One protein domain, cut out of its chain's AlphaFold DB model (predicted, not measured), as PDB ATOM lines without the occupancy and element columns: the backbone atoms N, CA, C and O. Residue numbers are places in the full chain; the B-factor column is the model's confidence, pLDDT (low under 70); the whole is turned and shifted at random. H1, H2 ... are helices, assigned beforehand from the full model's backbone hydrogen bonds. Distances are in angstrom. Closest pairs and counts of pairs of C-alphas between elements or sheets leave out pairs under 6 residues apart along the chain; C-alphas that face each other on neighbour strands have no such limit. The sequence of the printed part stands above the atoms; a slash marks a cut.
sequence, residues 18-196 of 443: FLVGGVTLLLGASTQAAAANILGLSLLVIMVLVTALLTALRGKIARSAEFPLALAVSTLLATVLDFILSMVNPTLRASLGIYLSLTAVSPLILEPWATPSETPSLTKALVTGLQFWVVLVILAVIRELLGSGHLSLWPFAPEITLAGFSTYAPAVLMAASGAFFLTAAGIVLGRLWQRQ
ATOM      1  N   PHE A  18      37.335  29.449 -13.705       66.56
ATOM      2  CA  PHE A  18      36.630  30.716 -13.527       66.56
ATOM      3  C   PHE A  18      37.283  31.682 -12.526       66.56
ATOM      4  O   PHE A  18      37.085  32.891 -12.608       66.56
ATOM      5  N   LEU A  19      38.039  31.164 -11.559       68.12
ATOM      6  CA  LEU A  19      38.680  31.948 -10.514       68.12
ATOM      7  C   LEU A  19      39.891  32.715 -11.055       68.12
ATOM      8  O   LEU A  19      40.099  33.859 -10.666       68.12
ATOM      9  N   VAL A  20      40.656  32.109 -11.968       74.25
ATOM     10  CA  VAL A  20      41.816  32.755 -12.602       74.25
ATOM     11  C   VAL A  20      41.337  33.799 -13.607       74.25
ATOM     12  O   VAL A  20      41.761  34.950 -13.541       74.25
ATOM     13  N   GLY A  21      40.376  33.440 -14.466       78.06
ATOM     14  CA  GLY A  21      39.823  34.364 -15.463       78.06
ATOM     15  C   GLY A  21      38.975  35.500 -14.878       78.06
ATOM     16  O   GLY A  21      38.801  36.530 -15.524       78.06
ATOM     17  N   GLY A  22      38.454  35.335 -13.657       82.25
ATOM     18  CA  GLY A  22      37.572  36.293 -12.985       82.25
ATOM     19  C   GLY A  22      38.193  37.038 -11.797       82.25
ATOM     20  O   GLY A  22      37.487  37.800 -11.134       82.25
ATOM     21  N   VAL A  23      39.485  36.841 -11.499       86.12
ATOM     22  CA  VAL A  23      40.121  37.372 -10.276       86.12
ATOM     23  C   VAL A  23      40.029  38.896 -10.182       86.12
ATOM     24  O   VAL A  23      39.713  39.429  -9.122       86.12
ATOM     25  N   THR A  24      40.210  39.607 -11.296       85.50
ATOM     26  CA  THR A  24      40.149  41.076 -11.335       85.50
ATOM     27  C   THR A  24      38.787  41.595 -10.873       85.50
ATOM     28  O   THR A  24      38.699  42.519 -10.062       85.50
ATOM     29  N   LEU A  25      37.715  40.952 -11.339       86.62
ATOM     30  CA  LEU A  25      36.341  41.293 -10.978       86.62
ATOM     31  C   LEU A  25      36.033  40.878  -9.533       86.62
ATOM     32  O   LEU A  25      35.404  41.642  -8.805       86.62
ATOM     33  N   LEU A  26      36.536  39.722  -9.086       86.62
ATOM     34  CA  LEU A  26      36.405  39.263  -7.698       86.62
ATOM     35  C   LEU A  26      37.051  40.225  -6.699       86.62
ATOM     36  O   LEU A  26      36.487  40.466  -5.634       86.62
ATOM     37  N   LEU A  27      38.215  40.789  -7.019       84.12
ATOM     38  CA  LEU A  27      38.937  41.688  -6.118       84.12
ATOM     39  C   LEU A  27      38.299  43.080  -6.054       84.12
ATOM     40  O   LEU A  27      38.136  43.640  -4.963       84.12
ATOM     41  N   GLY A  28      37.934  43.630  -7.213       80.94
ATOM     42  CA  GLY A  28      37.408  44.988  -7.324       80.94
ATOM     43  C   GLY A  28      35.937  45.113  -6.928       80.94
ATOM     44  O   GLY A  28      35.582  45.983  -6.138       80.94
ATOM     45  N   ALA A  29      35.079  44.217  -7.422       85.44
ATOM     46  CA  ALA A  29      33.627  44.370  -7.305       85.44
ATOM     47  C   ALA A  29      33.017  43.741  -6.038       85.44
ATOM     48  O   ALA A  29      31.810  43.837  -5.841       85.44
ATOM     49  N   SER A  30      33.811  43.103  -5.168       87.94
ATOM     50  CA  SER A  30      33.308  42.421  -3.959       87.94
ATOM     51  C   SER A  30      33.211  43.301  -2.706       87.94
ATOM     52  O   SER A  30      32.999  42.784  -1.615       87.94
ATOM     53  N   THR A  31      33.385  44.618  -2.812       85.81
ATOM     54  CA  THR A  31      33.259  45.530  -1.657       85.81
ATOM     55  C   THR A  31      31.814  45.719  -1.196       85.81
ATOM     56  O   THR A  31      31.590  45.963  -0.015       85.81
ATOM     57  N   GLN A  32      30.846  45.591  -2.106       87.31
ATOM     58  CA  GLN A  32      29.418  45.751  -1.835       87.31
ATOM     59  C   GLN A  32      28.638  44.614  -2.505       87.31
ATOM     60  O   GLN A  32      28.747  44.416  -3.716       87.31
ATOM     61  N   ALA A  33      27.829  43.873  -1.747       89.50
ATOM     62  CA  ALA A  33      27.121  42.689  -2.220       89.50
ATOM     63  C   ALA A  33      26.059  43.016  -3.274       89.50
ATOM     64  O   ALA A  33      25.945  42.282  -4.252       89.50
ATOM     65  N   ALA A  34      25.348  44.139  -3.160       87.44
ATOM     66  CA  ALA A  34      24.373  44.574  -4.159       87.44
ATOM     67  C   ALA A  34      25.045  44.857  -5.511       87.44
ATOM     68  O   ALA A  34      24.535  44.459  -6.561       87.44
ATOM     69  N   ALA A  35      26.218  45.497  -5.479       86.81
ATOM     70  CA  ALA A  35      27.012  45.782  -6.667       86.81
ATOM     71  C   ALA A  35      27.570  44.487  -7.282       86.81
ATOM     72  O   ALA A  35      27.411  44.246  -8.478       86.81
ATOM     73  N   ALA A  36      28.142  43.615  -6.447       90.81
ATOM     74  CA  ALA A  36      28.659  42.305  -6.833       90.81
ATOM     75  C   ALA A  36      27.581  41.403  -7.460       90.81
ATOM     76  O   ALA A  36      27.835  40.707  -8.443       90.81
ATOM     77  N   ASN A  37      26.365  41.438  -6.915       91.06
ATOM     78  CA  ASN A  37      25.232  40.653  -7.385       91.06
ATOM     79  C   ASN A  37      24.770  41.095  -8.779       91.06
ATOM     80  O   ASN A  37      24.666  40.257  -9.675       91.06
ATOM     81  N   ILE A  38      24.564  42.403  -8.983       89.88
ATOM     82  CA  ILE A  38      24.233  42.959 -10.305       89.88
ATOM     83  C   ILE A  38      25.331  42.607 -11.300       89.88
ATOM     84  O   ILE A  38      25.042  42.057 -12.356       89.88
ATOM     85  N   LEU A  39      26.589  42.870 -10.946       91.19
ATOM     86  CA  LEU A  39      27.713  42.638 -11.838       91.19
ATOM     87  C   LEU A  39      27.876  41.162 -12.221       91.19
ATOM     88  O   LEU A  39      28.114  40.853 -13.386       91.19
ATOM     89  N   GLY A  40      27.743  40.235 -11.275       92.19
ATOM     90  CA  GLY A  40      27.873  38.815 -11.591       92.19
ATOM     91  C   GLY A  40      26.703  38.288 -12.431       92.19
ATOM     92  O   GLY A  40      26.931  37.492 -13.340       92.19
ATOM     93  N   LEU A  41      25.477  38.781 -12.208       92.12
ATOM     94  CA  LEU A  41      24.328  38.455 -13.059       92.12
ATOM     95  C   LEU A  41      24.517  39.004 -14.479       92.12
ATOM     96  O   LEU A  41      24.288  38.310 -15.467       92.12
ATOM     97  N   SER A  42      24.986  40.243 -14.572       91.38
ATOM     98  CA  SER A  42      25.364  40.895 -15.815       91.38
ATOM     99  C   SER A  42      26.415  40.106 -16.588       91.38
ATOM    100  O   SER A  42      26.223  39.838 -17.772       91.38
ATOM    101  N   LEU A  43      27.490  39.676 -15.923       92.56
ATOM    102  CA  LEU A  43      28.524  38.848 -16.536       92.56
ATOM    103  C   LEU A  43      27.948  37.527 -17.049       92.56
ATOM    104  O   LEU A  43      28.245  37.142 -18.175       92.56
ATOM    105  N   LEU A  44      27.102  36.856 -16.260       94.31
ATOM    106  CA  LEU A  44      26.446  35.610 -16.664       94.31
ATOM    107  C   LEU A  44      25.629  35.802 -17.948       94.31
ATOM    108  O   LEU A  44      25.763  35.012 -18.882       94.31
ATOM    109  N   VAL A  45      24.821  36.863 -18.016       94.06
ATOM    110  CA  VAL A  45      24.007  37.181 -19.198       94.06
ATOM    111  C   VAL A  45      24.891  37.481 -20.406       94.06
ATOM    112  O   VAL A  45      24.667  36.913 -21.474       94.06
ATOM    113  N   ILE A  46      25.915  38.327 -20.249       94.19
ATOM    114  CA  ILE A  46      26.840  38.662 -21.341       94.19
ATOM    115  C   ILE A  46      27.535  37.399 -21.841       94.19
ATOM    116  O   ILE A  46      27.550  37.152 -23.042       94.19
ATOM    117  N   MET A  47      28.059  36.569 -20.942       93.12
ATOM    118  CA  MET A  47      28.790  35.363 -21.312       93.12
ATOM    119  C   MET A  47      27.911  34.382 -22.092       93.12
ATOM    120  O   MET A  47      28.312  33.911 -23.153       93.12
ATOM    121  N   VAL A  48      26.677  34.142 -21.636       94.62
ATOM    122  CA  VAL A  48      25.720  33.283 -22.353       94.62
ATOM    123  C   VAL A  48      25.373  33.857 -23.729       94.62
ATOM    124  O   VAL A  48      25.347  33.106 -24.702       94.62
ATOM    125  N   LEU A  49      25.134  35.167 -23.838       94.69
ATOM    126  CA  LEU A  49      24.767  35.807 -25.106       94.69
ATOM    127  C   LEU A  49      25.926  35.847 -26.109       94.69
ATOM    128  O   LEU A  49      25.714  35.548 -27.284       94.69
ATOM    129  N   VAL A  50      27.145  36.165 -25.661       94.69
ATOM    130  CA  VAL A  50      28.352  36.131 -26.503       94.69
ATOM    131  C   VAL A  50      28.569  34.708 -27.018       94.69
ATOM    132  O   VAL A  50      28.750  34.510 -28.222       94.69
ATOM    133  N   THR A  51      28.452  33.699 -26.145       93.19
ATOM    134  CA  THR A  51      28.558  32.297 -26.562       93.19
ATOM    135  C   THR A  51      27.453  31.883 -27.522       93.19
ATOM    136  O   THR A  51      27.756  31.262 -28.540       93.19
ATOM    137  N   ALA A  52      26.198  32.248 -27.270       93.56
ATOM    138  CA  ALA A  52      25.091  31.943 -28.173       93.56
ATOM    139  C   ALA A  52      25.298  32.557 -29.567       93.56
ATOM    140  O   ALA A  52      25.125  31.874 -30.575       93.56
ATOM    141  N   LEU A  53      25.717  33.824 -29.635       92.62
ATOM    142  CA  LEU A  53      25.883  34.532 -30.903       92.62
ATOM    143  C   LEU A  53      27.052  33.973 -31.723       92.62
ATOM    144  O   LEU A  53      26.895  33.691 -32.908       92.62
ATOM    145  N   LEU A  54      28.213  33.771 -31.099       91.06
ATOM    146  CA  LEU A  54      29.403  33.285 -31.806       91.06
ATOM    147  C   LEU A  54      29.268  31.828 -32.233       91.06
ATOM    148  O   LEU A  54      29.692  31.468 -33.327       91.06
ATOM    149  N   THR A  55      28.631  30.991 -31.410       90.25
ATOM    150  CA  THR A  55      28.347  29.604 -31.805       90.25
ATOM    151  C   THR A  55      27.344  29.532 -32.957       90.25
ATOM    152  O   THR A  55      27.496  28.671 -33.818       90.25
ATOM    153  N   ALA A  56      26.386  30.463 -33.048       89.56
ATOM    154  CA  ALA A  56      25.463  30.564 -34.183       89.56
ATOM    155  C   ALA A  56      26.126  31.078 -35.476       89.56
ATOM    156  O   ALA A  56      25.685  30.748 -36.579       89.56
ATOM    157  N   LEU A  57      27.184  31.883 -35.360       87.81
ATOM    158  CA  LEU A  57      27.980  32.359 -36.497       87.81
ATOM    159  C   LEU A  57      29.077  31.369 -36.910       87.81
ATOM    160  O   LEU A  57      29.710  31.550 -37.952       87.81
ATOM    161  N   ARG A  58      29.285  30.306 -36.127       78.88
ATOM    162  CA  ARG A  58      30.338  29.315 -36.342       78.88
ATOM    163  C   ARG A  58      30.212  28.675 -37.727       78.88
ATOM    164  O   ARG A  58      29.132  28.267 -38.143       78.88
ATOM    165  N   GLY A  59      31.325  28.633 -38.459       78.81
ATOM    166  CA  GLY A  59      31.385  28.166 -39.850       78.81
ATOM    167  C   GLY A  59      31.177  29.254 -40.914       78.81
ATOM    168  O   GLY A  59      31.467  29.005 -42.079       78.81
ATOM    169  N   LYS A  60      30.733  30.466 -40.542       86.00
ATOM    170  CA  LYS A  60      30.645  31.632 -41.456       86.00
ATOM    171  C   LYS A  60      31.795  32.628 -41.297       86.00
ATOM    172  O   LYS A  60      31.932  33.541 -42.105       86.00
ATOM    173  N   ILE A  61      32.588  32.474 -40.244       85.25
ATOM    174  CA  ILE A  61      33.693  33.354 -39.860       85.25
ATOM    175  C   ILE A  61      34.993  32.554 -39.843       85.25
ATOM    176  O   ILE A  61      35.008  31.392 -39.441       85.25
ATOM    177  N   ALA A  62      36.077  33.183 -40.301       83.69
ATOM    178  CA  ALA A  62      37.413  32.610 -40.211       83.69
ATOM    179  C   ALA A  62      37.837  32.503 -38.741       83.69
ATOM    180  O   ALA A  62      37.560  33.405 -37.949       83.69
ATOM    181  N   ARG A  63      38.565  31.437 -38.393       82.25
ATOM    182  CA  ARG A  63      39.003  31.169 -37.013       82.25
ATOM    183  C   ARG A  63      39.828  32.319 -36.415       82.25
ATOM    184  O   ARG A  63      39.711  32.611 -35.233       82.25
ATOM    185  N   SER A  64      40.589  33.037 -37.244       84.00
ATOM    186  CA  SER A  64      41.357  34.229 -36.850       84.00
ATOM    187  C   SER A  64      40.495  35.427 -36.424       84.00
ATOM    188  O   SER A  64      40.985  36.316 -35.732       84.00
ATOM    189  N   ALA A  65      39.217  35.463 -36.813       88.25
ATOM    190  CA  ALA A  65      38.289  36.543 -36.489       88.25
ATOM    191  C   ALA A  65      37.434  36.261 -35.240       88.25
ATOM    192  O   ALA A  65      36.762  37.173 -34.762       88.25
ATOM    193  N   GLU A  66      37.457  35.041 -34.690       87.56
ATOM    194  CA  GLU A  66      36.600  34.648 -33.560       87.56
ATOM    195  C   GLU A  66      36.911  35.442 -32.284       87.56
ATOM    196  O   GLU A  66      35.996  35.983 -31.663       87.56
ATOM    197  N   PHE A  67      38.191  35.581 -31.927       90.00
ATOM    198  CA  PHE A  67      38.609  36.336 -30.742       90.00
ATOM    199  C   PHE A  67      38.323  37.849 -30.857       90.00
ATOM    200  O   PHE A  67      37.663  38.393 -29.964       90.00
ATOM    201  N   PRO A  68      38.717  38.548 -31.947       92.25
ATOM    202  CA  PRO A  68      38.350  39.953 -32.141       92.25
ATOM    203  C   PRO A  68      36.835  40.189 -32.128       92.25
ATOM    204  O   PRO A  68      36.364  41.172 -31.555       92.25
ATOM    205  N   LEU A  69      36.058  39.281 -32.729       92.56
ATOM    206  CA  LEU A  69      34.603  39.377 -32.747       92.56
ATOM    207  C   LEU A  69      34.006  39.170 -31.350       92.56
ATOM    208  O   LEU A  69      33.094  39.902 -30.976       92.56
ATOM    209  N   ALA A  70      34.529  38.229 -30.560       92.12
ATOM    210  CA  ALA A  70      34.093  38.021 -29.182       92.12
ATOM    211  C   ALA A  70      34.287  39.265 -28.319       92.12
ATOM    212  O   ALA A  70      33.359  39.672 -27.620       92.12
ATOM    213  N   LEU A  71      35.448  39.910 -28.443       94.38
ATOM    214  CA  LEU A  71      35.753  41.169 -27.773       94.38
ATOM    215  C   LEU A  71      34.828  42.314 -28.225       94.38
ATOM    216  O   LEU A  71      34.348  43.095 -27.404       94.38
ATOM    217  N   ALA A  72      34.537  42.421 -29.524       94.88
ATOM    218  CA  ALA A  72      33.623  43.438 -30.050       94.88
ATOM    219  C   ALA A  72      32.172  43.227 -29.573       94.88
ATOM    220  O   ALA A  72      31.483  44.175 -29.196       94.88
ATOM    221  N   VAL A  73      31.698  41.979 -29.554       94.56
ATOM    222  CA  VAL A  73      30.341  41.647 -29.097       94.56
ATOM    223  C   VAL A  73      30.215  41.856 -27.588       94.56
ATOM    224  O   VAL A  73      29.227  42.436 -27.138       94.56
ATOM    225  N   SER A  74      31.203  41.427 -26.796       94.19
ATOM    226  CA  SER A  74      31.171  41.596 -25.339       94.19
ATOM    227  C   SER A  74      31.195  43.073 -24.938       94.19
ATOM    228  O   SER A  74      30.434  43.475 -24.057       94.19
ATOM    229  N   THR A  75      32.003  43.904 -25.608       95.06
ATOM    230  CA  THR A  75      32.053  45.360 -25.385       95.06
ATOM    231  C   THR A  75      30.751  46.051 -25.768       95.06
ATOM    232  O   THR A  75      30.259  46.885 -25.002       95.06
ATOM    233  N   LEU A  76      30.130  45.663 -26.884       95.50
ATOM    234  CA  LEU A  76      28.808  46.161 -27.262       95.50
ATOM    235  C   LEU A  76      27.752  45.809 -26.203       95.50
ATOM    236  O   LEU A  76      27.008  46.684 -25.760       95.50
ATOM    237  N   LEU A  77      27.706  44.552 -25.754       94.56
ATOM    238  CA  LEU A  77      26.747  44.099 -24.742       94.56
ATOM    239  C   LEU A  77      26.958  44.783 -23.385       94.56
ATOM    240  O   LEU A  77      25.988  45.200 -22.754       94.56
ATOM    241  N   ALA A  78      28.208  44.940 -22.947       92.56
ATOM    242  CA  ALA A  78      28.527  45.664 -21.720       92.56
ATOM    243  C   ALA A  78      28.124  47.143 -21.804       92.56
ATOM    244  O   ALA A  78      27.637  47.702 -20.825       92.56
ATOM    245  N   THR A  79      28.254  47.760 -22.982       92.56
ATOM    246  CA  THR A  79      27.811  49.140 -23.221       92.56
ATOM    247  C   THR A  79      26.288  49.257 -23.138       92.56
ATOM    248  O   THR A  79      25.774  50.153 -22.474       92.56
ATOM    249  N   VAL A  80      25.543  48.328 -23.753       92.56
ATOM    250  CA  VAL A  80      24.073  48.277 -23.636       92.56
ATOM    251  C   VAL A  80      23.653  48.153 -22.173       92.56
ATOM    252  O   VAL A  80      22.738  48.839 -21.721       92.56
ATOM    253  N   LEU A  81      24.347  47.315 -21.412       90.19
ATOM    254  CA  LEU A  81      24.078  47.136 -19.996       90.19
ATOM    255  C   LEU A  81      24.414  48.384 -19.159       90.19
ATOM    256  O   LEU A  81      23.645  48.721 -18.261       90.19
ATOM    257  N   ASP A  82      25.504  49.094 -19.463       90.25
ATOM    258  CA  ASP A  82      25.829  50.384 -18.834       90.25
ATOM    259  C   ASP A  82      24.731  51.430 -19.093       90.25
ATOM    260  O   ASP A  82      24.304  52.135 -18.173       90.25
ATOM    261  N   PHE A  83      24.170  51.465 -20.308       90.44
ATOM    262  CA  PHE A  83      22.993  52.285 -20.605       90.44
ATOM    263  C   PHE A  83      21.757  51.853 -19.807       90.44
ATOM    264  O   PHE A  83      21.074  52.711 -19.247       90.44
ATOM    265  N   ILE A  84      21.470  50.554 -19.693       89.12
ATOM    266  CA  ILE A  84      20.339  50.062 -18.887       89.12
ATOM    267  C   ILE A  84      20.515  50.470 -17.417       89.12
ATOM    268  O   ILE A  84      19.591  51.005 -16.807       89.12
ATOM    269  N   LEU A  85      21.712  50.294 -16.856       85.88
ATOM    270  CA  LEU A  85      22.010  50.682 -15.477       85.88
ATOM    271  C   LEU A  85      21.916  52.191 -15.261       85.88
ATOM    272  O   LEU A  85      21.452  52.619 -14.206       85.88
ATOM    273  N   SER A  86      22.263  52.995 -16.270       86.88
ATOM    274  CA  SER A  86      22.066  54.445 -16.223       86.88
ATOM    275  C   SER A  86      20.606  54.855 -16.056       86.88
ATOM    276  O   SER A  86      20.338  55.857 -15.398       86.88
ATOM    277  N   MET A  87      19.673  54.072 -16.606       86.25
ATOM    278  CA  MET A  87      18.241  54.329 -16.462       86.25
ATOM    279  C   MET A  87      17.683  53.797 -15.142       86.25
ATOM    280  O   MET A  87      16.766  54.392 -14.585       86.25
ATOM    281  N   VAL A  88      18.215  52.679 -14.642       83.38
ATOM    282  CA  VAL A  88      17.693  52.019 -13.438       83.38
ATOM    283  C   VAL A  88      18.202  52.677 -12.155       83.38
ATOM    284  O   VAL A  88      17.418  52.923 -11.241       83.38
ATOM    285  N   ASN A  89      19.510  52.939 -12.049       82.56
ATOM    286  CA  ASN A  89      20.101  53.530 -10.850       82.56
ATOM    287  C   ASN A  89      21.439  54.241 -11.164       82.56
ATOM    288  O   ASN A  89      22.492  53.594 -11.221       82.56
ATOM    289  N   PRO A  90      21.426  55.580 -11.310       82.44
ATOM    290  CA  PRO A  90      22.629  56.364 -11.599       82.44
ATOM    291  C   PRO A  90      23.711  56.262 -10.515       82.44
ATOM    292  O   PRO A  90      24.901  56.295 -10.829       82.44
ATOM    293  N   THR A  91      23.315  56.099  -9.250       80.06
ATOM    294  CA  THR A  91      24.246  55.977  -8.120       80.06
ATOM    295  C   THR A  91      25.032  54.669  -8.197       80.06
ATOM    296  O   THR A  91      26.247  54.673  -8.030       80.06
ATOM    297  N   LEU A  92      24.371  53.558  -8.540       77.12
ATOM    298  CA  LEU A  92      25.051  52.278  -8.764       77.12
ATOM    299  C   LEU A  92      25.958  52.321  -9.990       77.12
ATOM    300  O   LEU A  92      27.050  51.759  -9.952       77.12
ATOM    301  N   ARG A  93      25.543  53.005 -11.064       81.94
ATOM    302  CA  ARG A  93      26.378  53.181 -12.259       81.94
ATOM    303  C   ARG A  93      27.697  53.883 -11.935       81.94
ATOM    304  O   ARG A  93      28.726  53.473 -12.458       81.94
ATOM    305  N   ALA A  94      27.697  54.890 -11.061       79.75
ATOM    306  CA  ALA A  94      28.925  55.588 -10.677       79.75
ATOM    307  C   ALA A  94      29.965  54.648 -10.034       79.75
ATOM    308  O   ALA A  94      31.163  54.803 -10.263       79.75
ATOM    309  N   SER A  95      29.512  53.642  -9.280       76.50
ATOM    310  CA  SER A  95      30.380  52.647  -8.637       76.50
ATOM    311  C   SER A  95      30.697  51.439  -9.532       76.50
ATOM    312  O   SER A  95      31.773  50.858  -9.419       76.50
ATOM    313  N   LEU A  96      29.773  51.052 -10.420       76.69
ATOM    314  CA  LEU A  96      29.870  49.855 -11.267       76.69
ATOM    315  C   LEU A  96      30.392  50.111 -12.684       76.69
ATOM    316  O   LEU A  96      30.814  49.160 -13.339       76.69
ATOM    317  N   GLY A  97      30.383  51.359 -13.158       76.94
ATOM    318  CA  GLY A  97      30.704  51.730 -14.541       76.94
ATOM    319  C   GLY A  97      32.047  51.177 -15.009       76.94
ATOM    320  O   GLY A  97      32.138  50.540 -16.056       76.94
ATOM    321  N   ILE A  98      33.076  51.319 -14.170       84.19
ATOM    322  CA  ILE A  98      34.422  50.802 -14.456       84.19
ATOM    323  C   ILE A  98      34.407  49.269 -14.567       84.19
ATOM    324  O   ILE A  98      35.040  48.691 -15.451       84.19
ATOM    325  N   TYR A  99      33.655  48.592 -13.699       87.44
ATOM    326  CA  TYR A  99      33.612  47.134 -13.675       87.44
ATOM    327  C   TYR A  99      32.793  46.526 -14.821       87.44
ATOM    328  O   TYR A  99      33.089  45.412 -15.252       87.44
ATOM    329  N   LEU A 100      31.812  47.249 -15.367       85.81
ATOM    330  CA  LEU A 100      31.085  46.845 -16.576       85.81
ATOM    331  C   LEU A 100      32.008  46.829 -17.797       85.81
ATOM    332  O   LEU A 100      32.035  45.846 -18.535       85.81
ATOM    333  N   SER A 101      32.830  47.868 -17.965       85.94
ATOM    334  CA  SER A 101      33.844  47.899 -19.025       85.94
ATOM    335  C   SER A 101      34.892  46.794 -18.847       85.94
ATOM    336  O   SER A 101      35.259  46.136 -19.818       85.94
ATOM    337  N   LEU A 102      35.322  46.522 -17.609       88.75
ATOM    338  CA  LEU A 102      36.236  45.409 -17.312       88.75
ATOM    339  C   LEU A 102      35.599  44.033 -17.545       88.75
ATOM    340  O   LEU A 102      36.291  43.091 -17.919       88.75
ATOM    341  N   THR A 103      34.283  43.911 -17.365       88.94
ATOM    342  CA  THR A 103      33.548  42.672 -17.651       88.94
ATOM    343  C   THR A 103      33.627  42.322 -19.134       88.94
ATOM    344  O   THR A 103      33.821  41.156 -19.462       88.94
ATOM    345  N   ALA A 104      33.558  43.311 -20.030       88.44
ATOM    346  CA  ALA A 104      33.641  43.081 -21.473       88.44
ATOM    347  C   ALA A 104      34.956  42.427 -21.914       88.44
ATOM    348  O   ALA A 104      34.965  41.575 -22.799       88.44
ATOM    349  N   VAL A 105      36.062  42.823 -21.288       91.69
ATOM    350  CA  VAL A 105      37.413  42.338 -21.609       91.69
ATOM    351  C   VAL A 105      37.852  41.186 -20.705       91.69
ATOM    352  O   VAL A 105      39.021  40.806 -20.701       91.69
ATOM    353  N   SER A 106      36.929  40.647 -19.906       90.75
ATOM    354  CA  SER A 106      37.245  39.619 -18.925       90.75
ATOM    355  C   SER A 106      37.763  38.351 -19.612       90.75
ATOM    356  O   SER A 106      37.070  37.815 -20.487       90.75
ATOM    357  N   PRO A 107      38.920  37.806 -19.182       89.81
ATOM    358  CA  PRO A 107      39.398  36.514 -19.660       89.81
ATOM    359  C   PRO A 107      38.369  35.401 -19.451       89.81
ATOM    360  O   PRO A 107      38.290  34.496 -20.267       89.81
ATOM    361  N   LEU A 108      37.520  35.509 -18.420       88.38
ATOM    362  CA  LEU A 108      36.422  34.571 -18.170       88.38
ATOM    363  C   LEU A 108      35.453  34.440 -19.352       88.38
ATOM    364  O   LEU A 108      34.920  33.362 -19.597       88.38
ATOM    365  N   ILE A 109      35.207  35.548 -20.056       90.38
ATOM    366  CA  ILE A 109      34.384  35.552 -21.260       90.38
ATOM    367  C   ILE A 109      35.243  35.074 -22.423       90.38
ATOM    368  O   ILE A 109      34.833  34.159 -23.111       90.38
ATOM    369  N   LEU A 110      36.435  35.641 -22.624       90.00
ATOM    370  CA  LEU A 110      37.217  35.461 -23.853       90.00
ATOM    371  C   LEU A 110      37.922  34.097 -24.003       90.00
ATOM    372  O   LEU A 110      38.225  33.705 -25.130       90.00
ATOM    373  N   GLU A 111      38.166  33.374 -22.906       85.06
ATOM    374  CA  GLU A 111      38.927  32.110 -22.865       85.06
ATOM    375  C   GLU A 111      38.488  31.077 -23.927       85.06
ATOM    376  O   GLU A 111      39.357  30.625 -24.679       85.06
ATOM    377  N   PRO A 112      37.186  30.768 -24.118       86.19
ATOM    378  CA  PRO A 112      36.748  29.767 -25.095       86.19
ATOM    379  C   PRO A 112      37.066  30.120 -26.555       86.19
ATOM    380  O   PRO A 112      36.984  29.248 -27.415       86.19
ATOM    381  N   TRP A 113      37.378  31.387 -26.848       86.06
ATOM    382  CA  TRP A 113      37.756  31.860 -28.187       86.06
ATOM    383  C   TRP A 113      39.260  32.082 -28.340       86.06
ATOM    384  O   TRP A 113      39.736  32.233 -29.461       86.06
ATOM    385  N   ALA A 114      40.007  32.097 -27.234       82.94
ATOM    386  CA  ALA A 114      41.463  32.179 -27.243       82.94
ATOM    387  C   ALA A 114      42.114  30.788 -27.325       82.94
ATOM    388  O   ALA A 114      43.152  30.633 -27.961       82.94
ATOM    389  N   THR A 115      41.510  29.767 -26.703       76.19
ATOM    390  CA  THR A 115      42.091  28.419 -26.635       76.19
ATOM    391  C   THR A 115      41.551  27.495 -27.735       76.19
ATOM    392  O   THR A 115      40.348  27.224 -27.756       76.19
ATOM    393  N   PRO A 116      42.403  26.923 -28.609       60.78
ATOM    394  CA  PRO A 116      41.961  26.076 -29.721       60.78
ATOM    395  C   PRO A 116      41.283  24.759 -29.317       60.78
ATOM    396  O   PRO A 116      40.551  24.190 -30.127       60.78
ATOM    397  N   SER A 117      41.557  24.263 -28.107       62.84
ATOM    398  CA  SER A 117      41.146  22.942 -27.616       62.84
ATOM    399  C   SER A 117      39.748  22.910 -26.996       62.84
ATOM    400  O   SER A 117      39.155  21.838 -26.864       62.84
ATOM    401  N   GLU A 118      39.187  24.059 -26.616       64.44
ATOM    402  CA  GLU A 118      37.869  24.108 -25.992       64.44
ATOM    403  C   GLU A 118      36.798  24.520 -26.996       64.44
ATOM    404  O   GLU A 118      36.761  25.637 -27.499       64.44
ATOM    405  N   THR A 119      35.849  23.621 -27.266       73.12
ATOM    406  CA  THR A 119      34.669  23.995 -28.044       73.12
ATOM    407  C   THR A 119      33.758  24.890 -27.193       73.12
ATOM    408  O   THR A 119      33.258  24.410 -26.160       73.12
ATOM    409  N   PRO A 120      33.469  26.137 -27.615       79.50
ATOM    410  CA  PRO A 120      32.522  26.989 -26.911       79.50
ATOM    411  C   PRO A 120      31.149  26.312 -26.894       79.50
ATOM    412  O   PRO A 120      30.632  25.880 -27.926       79.50
ATOM    413  N   SER A 121      30.573  26.184 -25.700       87.31
ATOM    414  CA  SER A 121      29.284  25.535 -25.464       87.31
ATOM    415  C   SER A 121      28.442  26.398 -24.540       87.31
ATOM    416  O   SER A 121      28.927  26.881 -23.516       87.31
ATOM    417  N   LEU A 122      27.164  26.553 -24.882       89.62
ATOM    418  CA  LEU A 122      26.220  27.351 -24.103       89.62
ATOM    419  C   LEU A 122      26.029  26.789 -22.688       89.62
ATOM    420  O   LEU A 122      25.947  27.543 -21.723       89.62
ATOM    421  N   THR A 123      26.046  25.462 -22.547       87.12
ATOM    422  CA  THR A 123      25.943  24.785 -21.251       87.12
ATOM    423  C   THR A 123      27.157  25.076 -20.374       87.12
ATOM    424  O   THR A 123      27.006  25.340 -19.184       87.12
ATOM    425  N   LYS A 124      28.362  25.079 -20.962       86.75
ATOM    426  CA  LYS A 124      29.592  25.444 -20.246       86.75
ATOM    427  C   LYS A 124      29.562  26.912 -19.827       86.75
ATOM    428  O   LYS A 124      29.799  27.197 -18.660       86.75
ATOM    429  N   ALA A 125      29.195  27.818 -20.734       89.69
ATOM    430  CA  ALA A 125      29.073  29.241 -20.426       89.69
ATOM    431  C   ALA A 125      28.084  29.494 -19.274       89.69
ATOM    432  O   ALA A 125      28.394  30.219 -18.332       89.69
ATOM    433  N   LEU A 126      26.926  28.829 -19.281       92.38
ATOM    434  CA  LEU A 126      25.947  28.953 -18.204       92.38
ATOM    435  C   LEU A 126      26.498  28.460 -16.858       92.38
ATOM    436  O   LEU A 126      26.374  29.155 -15.852       92.38
ATOM    437  N   VAL A 127      27.120  27.277 -16.832       89.44
ATOM    438  CA  VAL A 127      27.671  26.687 -15.600       89.44
ATOM    439  C   VAL A 127      28.806  27.542 -15.041       89.44
ATOM    440  O   VAL A 127      28.792  27.867 -13.855       89.44
ATOM    441  N   THR A 128      29.756  27.944 -15.882       87.06
ATOM    442  CA  THR A 128      30.899  28.774 -15.482       87.06
ATOM    443  C   THR A 128      30.436  30.143 -14.978       87.06
ATOM    444  O   THR A 128      30.919  30.618 -13.951       87.06
ATOM    445  N   GLY A 129      29.451  30.756 -15.643       91.06
ATOM    446  CA  GLY A 129      28.909  32.059 -15.251       91.06
ATOM    447  C   GLY A 129      28.161  31.986 -13.926       91.06
ATOM    448  O   GLY A 129      28.345  32.840 -13.060       91.06
ATOM    449  N   LEU A 130      27.370  30.927 -13.729       92.62
ATOM    450  CA  LEU A 130      26.639  30.695 -12.486       92.62
ATOM    451  C   LEU A 130      27.589  30.448 -11.311       92.62
ATOM    452  O   LEU A 130      27.397  31.009 -10.236       92.62
ATOM    453  N   GLN A 131      28.637  29.649 -11.520       89.69
ATOM    454  CA  GLN A 131      29.663  29.410 -10.505       89.69
ATOM    455  C   GLN A 131      30.375  30.705 -10.109       89.69
ATOM    456  O   GLN A 131      30.508  30.989  -8.918       89.69
ATOM    457  N   PHE A 132      30.779  31.510 -11.094       90.69
ATOM    458  CA  PHE A 132      31.412  32.798 -10.841       90.69
ATOM    459  C   PHE A 132      30.490  33.750 -10.067       90.69
ATOM    460  O   PHE A 132      30.914  34.317  -9.061       90.69
ATOM    461  N   TRP A 133      29.224  33.883 -10.479       92.88
ATOM    462  CA  TRP A 133      28.243  34.736  -9.798       92.88
ATOM    463  C   TRP A 133      28.056  34.336  -8.332       92.88
ATOM    464  O   TRP A 133      28.138  35.189  -7.449       92.88
ATOM    465  N   VAL A 134      27.888  33.039  -8.053       91.50
ATOM    466  CA  VAL A 134      27.727  32.536  -6.682       91.50
ATOM    467  C   VAL A 134      28.958  32.845  -5.830       91.50
ATOM    468  O   VAL A 134      28.820  33.333  -4.710       91.50
ATOM    469  N   VAL A 135      30.165  32.604  -6.350       90.00
ATOM    470  CA  VAL A 135      31.407  32.881  -5.610       90.00
ATOM    471  C   VAL A 135      31.581  34.376  -5.357       90.00
ATOM    472  O   VAL A 135      31.932  34.763  -4.242       90.00
ATOM    473  N   LEU A 136      31.299  35.216  -6.353       91.25
ATOM    474  CA  LEU A 136      31.389  36.667  -6.235       91.25
ATOM    475  C   LEU A 136      30.420  37.211  -5.176       91.25
ATOM    476  O   LEU A 136      30.828  38.015  -4.337       91.25
ATOM    477  N   VAL A 137      29.167  36.743  -5.165       91.81
ATOM    478  CA  VAL A 137      28.167  37.151  -4.166       91.81
ATOM    479  C   VAL A 137      28.558  36.674  -2.771       91.81
ATOM    480  O   VAL A 137      28.525  37.470  -1.840       91.81
ATOM    481  N   ILE A 138      28.978  35.415  -2.605       90.44
ATOM    482  CA  ILE A 138      29.416  34.898  -1.296       90.44
ATOM    483  C   ILE A 138      30.589  35.722  -0.760       90.44
ATOM    484  O   ILE A 138      30.580  36.129   0.401       90.44
ATOM    485  N   LEU A 139      31.583  35.995  -1.609       89.75
ATOM    486  CA  LEU A 139      32.737  36.805  -1.240       89.75
ATOM    487  C   LEU A 139      32.311  38.213  -0.819       89.75
ATOM    488  O   LEU A 139      32.772  38.698   0.211       89.75
ATOM    489  N   ALA A 140      31.416  38.844  -1.581       90.25
ATOM    490  CA  ALA A 140      30.945  40.189  -1.290       90.25
ATOM    491  C   ALA A 140      30.107  40.257  -0.011       90.25
ATOM    492  O   ALA A 140      30.307  41.159   0.789       90.25
ATOM    493  N   VAL A 141      29.247  39.266   0.244       89.88
ATOM    494  CA  VAL A 141      28.480  39.163   1.494       89.88
ATOM    495  C   VAL A 141      29.416  39.044   2.692       89.88
ATOM    496  O   VAL A 141      29.250  39.769   3.667       89.88
ATOM    497  N   ILE A 142      30.418  38.160   2.629       88.44
ATOM    498  CA  ILE A 142      31.389  37.994   3.720       88.44
ATOM    499  C   ILE A 142      32.184  39.286   3.922       88.44
ATOM    500  O   ILE A 142      32.393  39.716   5.056       88.44
ATOM    501  N   ARG A 143      32.627  39.913   2.830       88.44
ATOM    502  CA  ARG A 143      33.460  41.114   2.869       88.44
ATOM    503  C   ARG A 143      32.689  42.321   3.393       88.44
ATOM    504  O   ARG A 143      33.209  43.010   4.263       88.44
ATOM    505  N   GLU A 144      31.461  42.541   2.933       88.31
ATOM    506  CA  GLU A 144      30.580  43.617   3.400       88.31
ATOM    507  C   GLU A 144      30.206  43.417   4.871       88.31
ATOM    508  O   GLU A 144      30.451  44.295   5.698       88.31
ATOM    509  N   LEU A 145      29.763  42.210   5.235       86.00
ATOM    510  CA  LEU A 145      29.348  41.902   6.600       86.00
ATOM    511  C   LEU A 145      30.485  42.069   7.613       86.00
ATOM    512  O   LEU A 145      30.287  42.663   8.671       86.00
ATOM    513  N   LEU A 146      31.678  41.552   7.306       83.25
ATOM    514  CA  LEU A 146      32.822  41.636   8.214       83.25
ATOM    515  C   LEU A 146      33.520  43.000   8.157       83.25
ATOM    516  O   LEU A 146      34.105  43.418   9.150       83.25
ATOM    517  N   GLY A 147      33.505  43.671   7.004       80.06
ATOM    518  CA  GLY A 147      34.250  44.906   6.765       80.06
ATOM    519  C   GLY A 147      33.500  46.189   7.126       80.06
ATOM    520  O   GLY A 147      34.157  47.170   7.465       80.06
ATOM    521  N   SER A 148      32.163  46.195   7.085       76.12
ATOM    522  CA  SER A 148      31.340  47.359   7.451       76.12
ATOM    523  C   SER A 148      30.289  47.059   8.528       76.12
ATOM    524  O   SER A 148      29.841  47.978   9.208       76.12
ATOM    525  N   GLY A 149      29.900  45.793   8.725       76.44
ATOM    526  CA  GLY A 149      28.803  45.420   9.630       76.44
ATOM    527  C   GLY A 149      27.403  45.653   9.046       76.44
ATOM    528  O   GLY A 149      26.402  45.458   9.743       76.44
ATOM    529  N   HIS A 150      27.338  46.040   7.771       82.12
ATOM    530  CA  HIS A 150      26.116  46.216   6.998       82.12
ATOM    531  C   HIS A 150      26.023  45.128   5.925       82.12
ATOM    532  O   HIS A 150      27.035  44.592   5.479       82.12
ATOM    533  N   LEU A 151      24.801  44.790   5.521       85.12
ATOM    534  CA  LEU A 151      24.565  43.885   4.406       85.12
ATOM    535  C   LEU A 151      23.501  44.458   3.473       85.12
ATOM    536  O   LEU A 151      22.325  44.551   3.838       85.12
ATOM    537  N   SER A 152      23.916  44.775   2.248       85.06
ATOM    538  CA  SER A 152      23.046  45.183   1.151       85.06
ATOM    539  C   SER A 152      23.125  44.159   0.021       85.06
ATOM    540  O   SER A 152      24.038  44.185  -0.792       85.06
ATOM    541  N   LEU A 153      22.175  43.220  -0.048       82.19
ATOM    542  CA  LEU A 153      22.131  42.180  -1.098       82.19
ATOM    543  C   LEU A 153      21.464  42.647  -2.397       82.19
ATOM    544  O   LEU A 153      21.776  42.155  -3.485       82.19
ATOM    545  N   TRP A 154      20.509  43.567  -2.278       80.94
ATOM    546  CA  TRP A 154      19.756  44.107  -3.400       80.94
ATOM    547  C   TRP A 154      19.678  45.625  -3.251       80.94
ATOM    548  O   TRP A 154      19.357  46.091  -2.160       80.94
ATOM    549  N   PRO A 155      19.895  46.410  -4.317       71.69
ATOM    550  CA  PRO A 155      19.961  47.867  -4.194       71.69
ATOM    551  C   PRO A 155      18.650  48.531  -3.767       71.69
ATOM    552  O   PRO A 155      18.645  49.693  -3.378       71.69
ATOM    553  N   PHE A 156      17.536  47.809  -3.891       71.19
ATOM    554  CA  PHE A 156      16.202  48.274  -3.507       71.19
ATOM    555  C   PHE A 156      15.702  47.627  -2.205       71.19
ATOM    556  O   PHE A 156      14.571  47.880  -1.798       71.19
ATOM    557  N   ALA A 157      16.504  46.760  -1.575       74.38
ATOM    558  CA  ALA A 157      16.169  46.153  -0.292       74.38
ATOM    559  C   ALA A 157      16.718  47.003   0.867       74.38
ATOM    560  O   ALA A 157      17.768  47.630   0.716       74.38
ATOM    561  N   PRO A 158      16.034  47.027   2.026       70.81
ATOM    562  CA  PRO A 158      16.541  47.709   3.209       70.81
ATOM    563  C   PRO A 158      17.854  47.074   3.678       70.81
ATOM    564  O   PRO A 158      17.985  45.849   3.719       70.81
ATOM    565  N   GLU A 159      18.818  47.920   4.042       74.50
ATOM    566  CA  GLU A 159      20.105  47.481   4.575       74.50
ATOM    567  C   GLU A 159      19.910  46.790   5.924       74.50
ATOM    568  O   GLU A 159      19.277  47.329   6.837       74.50
ATOM    569  N   ILE A 160      20.469  45.589   6.057       76.44
ATOM    570  CA  ILE A 160      20.425  44.845   7.312       76.44
ATOM    571  C   ILE A 160      21.664  45.232   8.113       76.44
ATOM    572  O   ILE A 160      22.792  44.984   7.686       76.44
ATOM    573  N   THR A 161      21.457  45.842   9.276       71.88
ATOM    574  CA  THR A 161      22.537  46.189  10.200       71.88
ATOM    575  C   THR A 161      22.661  45.102  11.262       71.88
ATOM    576  O   THR A 161      21.703  44.792  11.974       71.88
ATOM    577  N   LEU A 162      23.839  44.481  11.378       68.94
ATOM    578  CA  LEU A 162      24.104  43.544  12.468       68.94
ATOM    579  C   LEU A 162      24.779  44.292  13.619       68.94
ATOM    580  O   LEU A 162      25.980  44.576  13.588       68.94
ATOM    581  N   ALA A 163      23.988  44.600  14.649       54.50
ATOM    582  CA  ALA A 163      24.459  45.206  15.889       54.50
ATOM    583  C   ALA A 163      25.518  44.300  16.552       54.50
ATOM    584  O   ALA A 163      25.192  43.263  17.125       54.50
ATOM    585  N   GLY A 164      26.795  44.672  16.417       60.72
ATOM    586  CA  GLY A 164      27.949  43.934  16.947       60.72
ATOM    587  C   GLY A 164      29.179  43.965  16.035       60.72
ATOM    588  O   GLY A 164      30.299  44.045  16.532       60.72
ATOM    589  N   PHE A 165      28.988  43.983  14.710       57.00
ATOM    590  CA  PHE A 165      30.096  44.041  13.744       57.00
ATOM    591  C   PHE A 165      30.517  45.471  13.385       57.00
ATOM    592  O   PHE A 165      31.684  45.699  13.088       57.00
ATOM    593  N   SER A 166      29.614  46.452  13.492       58.19
ATOM    594  CA  SER A 166      29.903  47.852  13.137       58.19
ATOM    595  C   SER A 166      30.960  48.526  14.026       58.19
ATOM    596  O   SER A 166      31.573  49.505  13.617       58.19
ATOM    597  N   THR A 167      31.207  48.011  15.237       57.34
ATOM    598  CA  THR A 167      32.155  48.601  16.205       57.34
ATOM    599  C   THR A 167      33.584  48.054  16.074       57.34
ATOM    600  O   THR A 167      34.523  48.696  16.533       57.34
ATOM    601  N   TYR A 168      33.768  46.896  15.429       59.59
ATOM    602  CA  TYR A 168      35.062  46.201  15.322       59.59
ATOM    603  C   TYR A 168      35.420  45.801  13.886       59.59
ATOM    604  O   TYR A 168      36.291  44.955  13.690       59.59
ATOM    605  N   ALA A 169      34.753  46.380  12.885       64.19
ATOM    606  CA  ALA A 169      34.946  46.018  11.489       64.19
ATOM    607  C   ALA A 169      36.384  46.367  11.041       64.19
ATOM    608  O   ALA A 169      36.757  47.545  11.012       64.19
ATOM    609  N   PRO A 170      37.240  45.381  10.716       69.44
ATOM    610  CA  PRO A 170      38.595  45.673  10.296       69.44
ATOM    611  C   PRO A 170      38.558  46.220   8.868       69.44
ATOM    612  O   PRO A 170      38.330  45.479   7.912       69.44
ATOM    613  N   ALA A 171      38.851  47.514   8.715       70.06
ATOM    614  CA  ALA A 171      38.884  48.209   7.422       70.06
ATOM    615  C   ALA A 171      39.786  47.521   6.372       70.06
ATOM    616  O   ALA A 171      39.583  47.672   5.170       70.06
ATOM    617  N   VAL A 172      40.747  46.702   6.814       75.88
ATOM    618  CA  VAL A 172      41.598  45.859   5.958       75.88
ATOM    619  C   VAL A 172      40.781  44.883   5.097       75.88
ATOM    620  O   VAL A 172      41.180  44.596   3.972       75.88
ATOM    621  N   LEU A 173      39.616  44.416   5.562       79.31
ATOM    622  CA  LEU A 173      38.737  43.553   4.763       79.31
ATOM    623  C   LEU A 173      38.086  44.300   3.593       79.31
ATOM    624  O   LEU A 173      37.828  43.698   2.555       79.31
ATOM    625  N   MET A 174      37.885  45.613   3.712       79.25
ATOM    626  CA  MET A 174      37.396  46.463   2.622       79.25
ATOM    627  C   MET A 174      38.489  46.799   1.599       79.25
ATOM    628  O   MET A 174      38.170  47.160   0.469       79.25
ATOM    629  N   ALA A 175      39.771  46.615   1.924       83.69
ATOM    630  CA  ALA A 175      40.872  46.778   0.976       83.69
ATOM    631  C   ALA A 175      41.020  45.564   0.038       83.69
ATOM    632  O   ALA A 175      40.517  44.474   0.315       83.69
ATOM    633  N   ALA A 176      41.751  45.735  -1.071       77.56
ATOM    634  CA  ALA A 176      42.012  44.657  -2.032       77.56
ATOM    635  C   ALA A 176      42.684  43.428  -1.384       77.56
ATOM    636  O   ALA A 176      42.383  42.293  -1.752       77.56
ATOM    637  N   SER A 177      43.532  43.641  -0.370       83.44
ATOM    638  CA  SER A 177      44.157  42.574   0.422       83.44
ATOM    639  C   SER A 177      43.131  41.675   1.119       83.44
ATOM    640  O   SER A 177      43.318  40.460   1.157       83.44
ATOM    641  N   GLY A 178      42.010  42.228   1.596       81.44
ATOM    642  CA  GLY A 178      40.912  41.461   2.188       81.44
ATOM    643  C   GLY A 178      40.310  40.437   1.224       81.44
ATOM    644  O   GLY A 178      40.096  39.283   1.593       81.44
ATOM    645  N   ALA A 179      40.111  40.824  -0.038       82.06
ATOM    646  CA  ALA A 179      39.603  39.916  -1.062       82.06
ATOM    647  C   ALA A 179      40.604  38.799  -1.409       82.06
ATOM    648  O   ALA A 179      40.182  37.660  -1.606       82.06
ATOM    649  N   PHE A 180      41.915  39.071  -1.401       84.69
ATOM    650  CA  PHE A 180      42.944  38.032  -1.565       84.69
ATOM    651  C   PHE A 180      42.909  36.991  -0.441       84.69
ATOM    652  O   PHE A 180      42.896  35.791  -0.712       84.69
ATOM    653  N   PHE A 181      42.847  37.423   0.822       85.69
ATOM    654  CA  PHE A 181      42.806  36.487   1.950       85.69
ATOM    655  C   PHE A 181      41.528  35.645   1.966       85.69
ATOM    656  O   PHE A 181      41.597  34.439   2.195       85.69
ATOM    657  N   LEU A 182      40.370  36.250   1.682       84.94
ATOM    658  CA  LEU A 182      39.091  35.536   1.663       84.94
ATOM    659  C   LEU A 182      38.990  34.549   0.494       84.94
ATOM    660  O   LEU A 182      38.526  33.424   0.679       84.94
ATOM    661  N   THR A 183      39.464  34.930  -0.696       81.81
ATOM    662  CA  THR A 183      39.520  34.010  -1.844       81.81
ATOM    663  C   THR A 183      40.491  32.858  -1.584       81.81
ATOM    664  O   THR A 183      40.113  31.703  -1.777       81.81
ATOM    665  N   ALA A 184      41.689  33.127  -1.054       83.06
ATOM    666  CA  ALA A 184      42.651  32.091  -0.678       83.06
ATOM    667  C   ALA A 184      42.093  31.138   0.394       83.06
ATOM    668  O   ALA A 184      42.178  29.916   0.239       83.06
ATOM    669  N   ALA A 185      41.461  31.673   1.442       84.25
ATOM    670  CA  ALA A 185      40.804  30.875   2.475       84.25
ATOM    671  C   ALA A 185      39.690  29.996   1.886       84.25
ATOM    672  O   ALA A 185      39.615  28.811   2.205       84.25
ATOM    673  N   GLY A 186      38.878  30.535   0.970       81.81
ATOM    674  CA  GLY A 186      37.843  29.784   0.256       81.81
ATOM    675  C   GLY A 186      38.400  28.609  -0.555       81.81
ATOM    676  O   GLY A 186      37.862  27.503  -0.481       81.81
ATOM    677  N   ILE A 187      39.518  28.803  -1.267       81.62
ATOM    678  CA  ILE A 187      40.197  27.725  -2.013       81.62
ATOM    679  C   ILE A 187      40.702  26.640  -1.055       81.62
ATOM    680  O   ILE A 187      40.506  25.448  -1.306       81.62
ATOM    681  N   VAL A 188      41.350  27.036   0.046       83.81
ATOM    682  CA  VAL A 188      41.891  26.100   1.042       83.81
ATOM    683  C   VAL A 188      40.767  25.300   1.699       83.81
ATOM    684  O   VAL A 188      40.849  24.072   1.737       83.81
ATOM    685  N   LEU A 189      39.688  25.955   2.143       82.81
ATOM    686  CA  LEU A 189      38.517  25.275   2.706       82.81
ATOM    687  C   LEU A 189      37.872  24.330   1.692       82.81
ATOM    688  O   LEU A 189      37.539  23.200   2.048       82.81
ATOM    689  N   GLY A 190      37.741  24.747   0.430       79.81
ATOM    690  CA  GLY A 190      37.222  23.898  -0.641       79.81
ATOM    691  C   GLY A 190      38.042  22.618  -0.810       79.81
ATOM    692  O   GLY A 190      37.481  21.522  -0.854       79.81
ATOM    693  N   ARG A 191      39.377  22.732  -0.809       80.44
ATOM    694  CA  ARG A 191      40.285  21.574  -0.880       80.44
ATOM    695  C   ARG A 191      40.205  20.685   0.361       80.44
ATOM    696  O   ARG A 191      40.209  19.462   0.236       80.44
ATOM    697  N   LEU A 192      40.112  21.272   1.554       82.06
ATOM    698  CA  LEU A 192      39.979  20.522   2.808       82.06
ATOM    699  C   LEU A 192      38.650  19.757   2.875       82.06
ATOM    700  O   LEU A 192      38.630  18.581   3.232       82.06
ATOM    701  N   TRP A 193      37.550  20.389   2.472       76.25
ATOM    702  CA  TRP A 193      36.230  19.766   2.435       76.25
ATOM    703  C   TRP A 193      36.148  18.637   1.404       76.25
ATOM    704  O   TRP A 193      35.546  17.593   1.662       76.25
ATOM    705  N   GLN A 194      36.814  18.796   0.258       73.12
ATOM    706  CA  GLN A 194      36.938  17.729  -0.734       73.12
ATOM    707  C   GLN A 194      37.731  16.534  -0.199       73.12
ATOM    708  O   GLN A 194      37.267  15.405  -0.346       73.12
ATOM    709  N   ARG A 195      38.862  16.767   0.487       72.12
ATOM    710  CA  ARG A 195      39.649  15.695   1.129       72.12
ATOM    711  C   ARG A 195      38.824  14.870   2.118       72.12
ATOM    712  O   ARG A 195      39.029  13.666   2.217       72.12
ATOM    713  N   GLN A 196      37.878  15.494   2.822       69.38
ATOM    714  CA  GLN A 196      36.985  14.795   3.752       69.38
ATOM    715  C   GLN A 196      35.878  13.992   3.047       69.38
ATOM    716  O   GLN A 196      35.381  13.018   3.608       69.38
TER     717      GLN A 196
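This is residues 18 to 196 of the 443 residues of the protein "CheR-type methyltransferase domain-containing protein" of Spirochaetales bacterium (UniProt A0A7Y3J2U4). Two long helices, H3 and H7, run side by side in opposite directions along the longest axis; the slanting helical hairpin of H4 and H5 packs on H3, and the short helices H2, H1 and H6 lie along the pair. H8 leads away from H2 and H7, and its residues 188 to 196 stick out as a free arm; a long loop, residues 149 to 175, lies between H7 and H8. The printed part has 179 residues with eight named helices, H1 to H8 in chain order, and no named strand: all helix. It is compact, with a radius of gyration of the C-alphas of 17.6 A, but flat, spanning 60 by 47 by 23 A.

Find C-alpha 18 at (36.630, 30.716, -13.527), where H1, residues 18 to 21, begins. H2 takes residues 23 to 31, and H3 runs 35.8 A over residues 33 to 57. H4, residues 63 to 88, covers 38.0 A; H5 is residues 90 to 104 and H6 residues 107 to 114. From C-alpha 122 at (26.220, 27.351, -24.103), H7 runs 37.7 A to residue 148. H8, residues 176 to 196, covers 30.8 A and ends at (36.985, 14.795, 3.752).

Look first at H3, H4 and H5, an up and down bundle, each helix running against the one before. H3 and H4, a helical hairpin, touch at Val 50 and Ser 74, C-alphas 6.3 A apart, at a steep tilt of 39 degrees. H4 and H5, also a hairpin, touch at Thr 75 and Ala 104, 4.8 A, at a shallow tilt of 5 degrees. H7 touches H3 at Gly 40 and Trp 133, 4.5 A, opposite ways at 13 degrees. H2 touches H7 at Ser 30 and Ala 140, 4.2 A. H6 touches H1 at Gly 21 and Leu 108, 4.4 A, and residues 66 to 74 of H4, closest at Phe 67 and Trp 113, 5.2 A. H8 touches H7 at Leu 139 and Leu 182, 7.1 A, at a steep tilt of 62 degrees; H8 and H3 are apart. Every O i to N i+4 pair is within hydrogen-bond range in H3, H7 and H8, against 3 of 5 in H2, 20 of 22 in H4, 8 of 11 in H5 and 2 of 4 in H6; H1 is too short for one.

The C-alphas farthest apart, Lys 60 and Thr 167, are 60.1 A apart. The printed part has no cut, and the link from H7 to H8, 27 residues, is long. Look for pLDDT under 70 at residues 18 to 19, 116 to 118, 162 to 170 and 196.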